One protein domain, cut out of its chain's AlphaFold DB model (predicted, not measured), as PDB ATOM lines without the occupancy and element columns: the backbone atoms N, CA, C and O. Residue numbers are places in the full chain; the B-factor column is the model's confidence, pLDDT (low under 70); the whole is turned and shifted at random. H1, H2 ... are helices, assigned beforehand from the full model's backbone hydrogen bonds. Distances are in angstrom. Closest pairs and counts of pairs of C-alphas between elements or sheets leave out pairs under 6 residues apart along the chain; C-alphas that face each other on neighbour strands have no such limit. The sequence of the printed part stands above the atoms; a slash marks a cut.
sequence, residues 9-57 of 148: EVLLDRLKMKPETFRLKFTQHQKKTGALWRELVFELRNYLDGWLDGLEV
ATOM      1  N   GLU A   9      30.684  88.256  -0.604       82.00
ATOM      2  CA  GLU A   9      31.590  87.963   0.515       82.00
ATOM      3  C   GLU A   9      32.707  87.010   0.103       82.00
ATOM      4  O   GLU A   9      33.869  87.321   0.329       82.00
ATOM      5  N   VAL A  10      32.385  85.908  -0.577       80.06
ATOM      6  CA  VAL A  10      33.389  84.930  -1.023       80.06
ATOM      7  C   VAL A  10      34.386  85.557  -2.000       80.06
ATOM      8  O   VAL A  10      35.589  85.312  -1.908       80.06
ATOM      9  N   LEU A  11      33.916  86.387  -2.936       75.94
ATOM     10  CA  LEU A  11      34.795  87.097  -3.866       75.94
ATOM     11  C   LEU A  11      35.676  88.120  -3.150       75.94
ATOM     12  O   LEU A  11      36.869  88.190  -3.437       75.94
ATOM     13  N   LEU A  12      35.107  88.890  -2.220       72.81
ATOM     14  CA  LEU A  12      35.859  89.854  -1.422       72.81
ATOM     15  C   LEU A  12      36.895  89.159  -0.548       72.81
ATOM     16  O   LEU A  12      38.027  89.620  -0.518       72.81
ATOM     17  N   ASP A  13      36.551  88.048   0.095       72.00
ATOM     18  CA  ASP A  13      37.458  87.272   0.940       72.00
ATOM     19  C   ASP A  13      38.618  86.689   0.121       72.00
ATOM     20  O   ASP A  13      39.786  86.782   0.498       72.00
ATOM     21  N   ARG A  14      38.318  86.206  -1.090       70.31
ATOM     22  CA  ARG A  14      39.325  85.695  -2.027       70.31
ATOM     23  C   ARG A  14      40.233  86.787  -2.600       70.31
ATOM     24  O   ARG A  14      41.373  86.492  -2.957       70.31
ATOM     25  N   LEU A  15      39.744  88.027  -2.703       67.19
ATOM     26  CA  LEU A  15      40.520  89.187  -3.157       67.19
ATOM     27  C   LEU A  15      41.198  89.943  -2.004       67.19
ATOM     28  O   LEU A  15      42.077  90.775  -2.252       67.19
ATOM     29  N   LYS A  16      40.784  89.695  -0.755       75.56
ATOM     30  CA  LYS A  16      41.274  90.416   0.415       75.56
ATOM     31  C   LYS A  16      42.751  90.108   0.579       75.56
ATOM     32  O   LYS A  16      43.178  88.957   0.677       75.56
ATOM     33  N   MET A  17      43.558  91.162   0.590       80.69
ATOM     34  CA  MET A  17      44.976  90.996   0.862       80.69
ATOM     35  C   MET A  17      45.158  90.463   2.281       80.69
ATOM     36  O   MET A  17      44.500  90.910   3.221       80.69
ATOM     37  N   LYS A  18      46.076  89.506   2.435       86.69
ATOM     38  CA  LYS A  18      46.432  88.970   3.749       86.69
ATOM     39  C   LYS A  18      47.110  90.063   4.588       86.69
ATOM     40  O   LYS A  18      47.803  90.908   4.013       86.69
ATOM     41  N   PRO A  19      47.021  90.008   5.928       89.00
ATOM     42  CA  PRO A  19      47.686  90.980   6.801       89.00
ATOM     43  C   PRO A  19      49.196  91.074   6.528       89.00
ATOM     44  O   PRO A  19      49.774  92.155   6.493       89.00
ATOM     45  N   GLU A  20      49.831  89.942   6.211       87.88
ATOM     46  CA  GLU A  20      51.251  89.884   5.840       87.88
ATOM     47  C   GLU A  20      51.565  90.662   4.550       87.88
ATOM     48  O   GLU A  20      52.628  91.269   4.424       87.88
ATOM     49  N   THR A  21      50.638  90.701   3.589       90.88
ATOM     50  CA  THR A  21      50.798  91.496   2.365       90.88
ATOM     51  C   THR A  21      50.773  92.989   2.679       90.88
ATOM     52  O   THR A  21      51.589  93.738   2.141       90.88
ATOM     53  N   PHE A  22      49.880  93.422   3.573       93.44
ATOM     54  CA  PHE A  22      49.839  94.803   4.047       93.44
ATOM     55  C   PHE A  22      51.124  95.196   4.779       93.44
ATOM     56  O   PHE A  22      51.711  96.220   4.440       93.44
ATOM     57  N   ARG A  23      51.635  94.345   5.678       92.75
ATOM     58  CA  ARG A  23      52.932  94.533   6.354       92.75
ATOM     59  C   ARG A  23      54.090  94.737   5.375       92.75
ATOM     60  O   ARG A  23      54.921  95.635   5.546       92.75
ATOM     61  N   LEU A  24      54.173  93.884   4.351       92.25
ATOM     62  CA  LEU A  24      55.220  93.972   3.333       92.25
ATOM     63  C   LEU A  24      55.110  95.282   2.556       92.25
ATOM     64  O   LEU A  24      56.106  95.994   2.444       92.25
ATOM     65  N   LYS A  25      53.905  95.650   2.104       94.19
ATOM     66  CA  LYS A  25      53.684  96.942   1.445       94.19
ATOM     67  C   LYS A  25      54.034  98.105   2.367       94.19
ATOM     68  O   LYS A  25      54.820  98.948   1.973       94.19
ATOM     69  N   PHE A  26      53.567  98.122   3.610       94.19
ATOM     70  CA  PHE A  26      53.889  99.184   4.563       94.19
ATOM     71  C   PHE A  26      55.403  99.396   4.736       94.19
ATOM     72  O   PHE A  26      55.859 100.529   4.833       94.19
ATOM     73  N   THR A  27      56.197  98.321   4.734       92.12
ATOM     74  CA  THR A  27      57.638  98.417   5.028       92.12
ATOM     75  C   THR A  27      58.549  98.527   3.815       92.12
ATOM     76  O   THR A  27      59.655  99.046   3.939       92.12
ATOM     77  N   GLN A  28      58.115  98.047   2.653       93.31
ATOM     78  CA  GLN A  28      58.923  98.048   1.433       93.31
ATOM     79  C   GLN A  28      58.501  99.139   0.450       93.31
ATOM     80  O   GLN A  28      59.268  99.461  -0.455       93.31
ATOM     81  N   HIS A  29      57.303  99.708   0.601       93.81
ATOM     82  CA  HIS A  29      56.778 100.690  -0.338       93.81
ATOM     83  C   HIS A  29      57.577 101.991  -0.295       93.81
ATOM     84  O   HIS A  29      57.842 102.552   0.766       93.81
ATOM     85  N   GLN A  30      57.973 102.458  -1.476       93.38
ATOM     86  CA  GLN A  30      58.805 103.642  -1.662       93.38
ATOM     87  C   GLN A  30      58.052 104.697  -2.464       93.38
ATOM     88  O   GLN A  30      57.159 104.384  -3.257       93.38
ATOM     89  N   LYS A  31      58.453 105.962  -2.304       95.44
ATOM     90  CA  LYS A  31      57.899 107.051  -3.110       95.44
ATOM     91  C   LYS A  31      58.223 106.822  -4.585       95.44
ATOM     92  O   LYS A  31      59.387 106.681  -4.953       95.44
ATOM     93  N   LYS A  32      57.206 106.867  -5.441       91.56
ATOM     94  CA  LYS A  32      57.401 106.818  -6.894       91.56
ATOM     95  C   LYS A  32      58.035 108.121  -7.399       91.56
ATOM     96  O   LYS A  32      57.855 109.203  -6.817       91.56
ATOM     97  N   THR A  33      58.761 108.024  -8.507       91.62
ATOM     98  CA  THR A  33      59.262 109.193  -9.240       91.62
ATOM     99  C   THR A  33      58.071 110.034  -9.703       91.62
ATOM    100  O   THR A  33      57.122 109.496 -10.262       91.62
ATOM    101  N   GLY A  34      58.083 111.338  -9.415       91.69
ATOM    102  CA  GLY A  34      56.977 112.254  -9.739       91.69
ATOM    103  C   GLY A  34      55.786 112.253  -8.767       91.69
ATOM    104  O   GLY A  34      55.020 113.208  -8.782       91.69
ATOM    105  N   ALA A  35      55.656 111.261  -7.878       93.62
ATOM    106  CA  ALA A  35      54.583 111.226  -6.877       93.62
ATOM    107  C   ALA A  35      54.812 112.216  -5.723       93.62
ATOM    108  O   ALA A  35      55.958 112.522  -5.354       93.62
ATOM    109  N   LEU A  36      53.726 112.673  -5.102       96.44
ATOM    110  CA  LEU A  36      53.778 113.569  -3.946       96.44
ATOM    111  C   LEU A  36      54.051 112.787  -2.653       96.44
ATOM    112  O   LEU A  36      53.608 111.658  -2.472       96.44
ATOM    113  N   TRP A  37      54.719 113.415  -1.681       95.69
ATOM    114  CA  TRP A  37      54.883 112.815  -0.346       95.69
ATOM    115  C   TRP A  37      53.543 112.559   0.358       95.69
ATOM    116  O   TRP A  37      53.410 111.581   1.085       95.69
ATOM    117  N   ARG A  38      52.530 113.404   0.112       95.94
ATOM    118  CA  ARG A  38      51.173 113.227   0.660       95.94
ATOM    119  C   ARG A  38      50.505 111.945   0.156       95.94
ATOM    120  O   ARG A  38      49.810 111.298   0.931       95.94
ATOM    121  N   GLU A  39      50.752 111.569  -1.097       95.25
ATOM    122  CA  GLU A  39      50.253 110.312  -1.669       95.25
ATOM    123  C   GLU A  39      50.901 109.117  -0.973       95.25
ATOM    124  O   GLU A  39      50.194 108.212  -0.544       95.25
ATOM    125  N   LEU A  40      52.221 109.162  -0.750       94.50
ATOM    126  CA  LEU A  40      52.912 108.109  -0.005       94.50
ATOM    127  C   LEU A  40      52.367 107.977   1.424       94.50
ATOM    128  O   LEU A  40      52.132 106.867   1.887       94.50
ATOM    129  N   VAL A  41      52.141 109.091   2.128       96.12
ATOM    130  CA  VAL A  41      51.552 109.067   3.479       96.12
ATOM    131  C   VAL A  41      50.163 108.430   3.465       96.12
ATOM    132  O   VAL A  41      49.849 107.640   4.353       96.12
ATOM    133  N   PHE A  42      49.337 108.754   2.467       95.62
ATOM    134  CA  PHE A  42      48.012 108.159   2.310       95.62
ATOM    135  C   PHE A  42      48.095 106.648   2.053       95.62
ATOM    136  O   PHE A  42      47.427 105.871   2.731       95.62
ATOM    137  N   GLU A  43      48.961 106.215   1.135       94.94
ATOM    138  CA  GLU A  43      49.186 104.795   0.844       94.94
ATOM    139  C   GLU A  43      49.701 104.035   2.077       94.94
ATOM    140  O   GLU A  43      49.173 102.974   2.408       94.94
ATOM    141  N   LEU A  44      50.682 104.589   2.801       96.25
ATOM    142  CA  LEU A  44      51.229 103.983   4.018       96.25
ATOM    143  C   LEU A  44      50.186 103.875   5.135       96.25
ATOM    144  O   LEU A  44      50.151 102.848   5.809       96.25
ATOM    145  N   ARG A  45      49.321 104.883   5.313       96.75
ATOM    146  CA  ARG A  45      48.198 104.811   6.264       96.75
ATOM    147  C   ARG A  45      47.251 103.672   5.912       96.75
ATOM    148  O   ARG A  45      47.019 102.817   6.751       96.75
ATOM    149  N   ASN A  46      46.825 103.587   4.652       95.19
ATOM    150  CA  ASN A  46      45.937 102.513   4.205       95.19
ATOM    151  C   ASN A  46      46.557 101.122   4.396       95.19
ATOM    152  O   ASN A  46      45.855 100.166   4.724       95.19
ATOM    153  N   TYR A  47      47.870 100.985   4.183       95.31
ATOM    154  CA  TYR A  47      48.549  99.717   4.437       95.31
ATOM    155  C   TYR A  47      48.646  99.387   5.922       95.31
ATOM    156  O   TYR A  47      48.471  98.226   6.280       95.31
ATOM    157  N   LEU A  48      48.916 100.378   6.773       95.19
ATOM    158  CA  LEU A  48      48.933 100.176   8.216       95.19
ATOM    159  C   LEU A  48      47.544  99.782   8.722       95.19
ATOM    160  O   LEU A  48      47.430  98.758   9.383       95.19
ATOM    161  N   ASP A  49      46.501 100.519   8.346       95.12
ATOM    162  CA  ASP A  49      45.123 100.251   8.768       95.12
ATOM    163  C   ASP A  49      44.691  98.838   8.343       95.12
ATOM    164  O   ASP A  49      44.266  98.040   9.173       95.12
ATOM    165  N   GLY A  50      44.940  98.455   7.084       93.69
ATOM    166  CA  GLY A  50      44.654  97.098   6.607       93.69
ATOM    167  C   GLY A  50      45.460  96.000   7.317       93.69
ATOM    168  O   GLY A  50      44.984  94.869   7.453       93.69
ATOM    169  N   TRP A  51      46.674  96.307   7.789       93.56
ATOM    170  CA  TRP A  51      47.469  95.376   8.590       93.56
ATOM    171  C   TRP A  51      46.902  95.215  10.005       93.56
ATOM    172  O   TRP A  51      46.782  94.081  10.474       93.56
ATOM    173  N   LEU A  52      46.527  96.321  10.655       94.56
ATOM    174  CA  LEU A  52      45.939  96.329  11.997       94.56
ATOM    175  C   LEU A  52      44.574  95.640  12.014       94.56
ATOM    176  O   LEU A  52      44.357  94.756  12.842       94.56
ATOM    177  N   ASP A  53      43.706  95.955  11.051       93.38
ATOM    178  CA  ASP A  53      42.390  95.326  10.895       93.38
ATOM    179  C   ASP A  53      42.517  93.820  10.662       93.38
ATOM    180  O   ASP A  53      41.780  93.017  11.231       93.38
ATOM    181  N   GLY A  54      43.482  93.421   9.833       90.50
ATOM    182  CA  GLY A  54      43.724  92.026   9.495       90.50
ATOM    183  C   GLY A  54      44.236  91.166  10.658       90.50
ATOM    184  O   GLY A  54      44.119  89.942  10.597       90.50
ATOM    185  N   LEU A  55      44.808  91.788  11.691       91.19
ATOM    186  CA  LEU A  55      45.262  91.137  12.924       91.19
ATOM    187  C   LEU A  55      44.379  91.476  14.133       91.19
ATOM    188  O   LEU A  55      44.727  91.111  15.252       91.19
ATOM    189  N   GLU A  56      43.262  92.171  13.908       92.25
ATOM    190  CA  GLU A  56      42.338  92.643  14.942       92.25
ATOM    191  C   GLU A  56      43.023  93.436  16.073       92.25
ATOM    192  O   GLU A  56      42.661  93.328  17.245       92.25
ATOM    193  N   VAL A  57      44.011  94.266  15.734       93.88
ATOM    194  CA  VAL A  57      44.709  95.121  16.702       93.88
ATOM    195  C   VAL A  57      43.843  96.339  17.021       93.88
ATOM    196  O   VAL A  57      43.746  97.266  16.223       93.88
TER     197      VAL A  57
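What this domain is: This is residues 9 to 57 of the 148 residues of the protein "SCAN box domain-containing protein" of Araneus ventricosus (UniProt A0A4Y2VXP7). A short helix, H1, sticks out from one end of a helical hairpin in which H2 and the much longer H3 lie side by side. H3 runs back along H2, and at the far end of the hairpin residues 33 to 38 stand free. The printed part has 49 residues with three named helices in the order H1, H2, H3 and no named strand, and its class is all helix. The whole is loose, with a radius of gyration of the C-alphas of 12.2 A, and elongated, spanning 37 by 23 by 15 A.

How they stand to each other: H1, residues 9 to 15, stands free and touches no helix. A tight link of 3 residues leads to H2, residues 19 to 28, which is apart from H1. A short link of 8 residues follows, and then H3, residues 37 to 54, which is apart from H1 too. H2 and H3 touch, with 18 pairs of C-alphas within 8 A. Their closest C-alphas, those of Pro 19 and Trp 51, are 4.8 A apart. H2 and H3 form a helical hairpin, running opposite ways at a shallow tilt of 26 degrees, 9.5 A from centre to centre. In H1, H2 and H3 every O i to N i+4 pair is within hydrogen-bond range.

Where its parts are: H1 begins at C-alpha 9, at (31.590, 87.963, 0.515). H2 has 10 residues and measures 14.3 A from its first C-alpha, at (47.686, 90.980, 6.801), to its last. H3, the longest helix with 18 residues, measures 25.6 A and ends at C-alpha 54, at (43.724, 92.026, 9.495).

The domain as a whole: The C-alphas farthest apart, those of Val 10 and Gly 34, are 37.1 A apart. Without the stretches that stand free, the body has 36 residues and spans 29 by 15 by 14 A. The printed part has no cut and no long link. The mean pLDDT of the printed part is 90.1, and residue 15 alone is under 70.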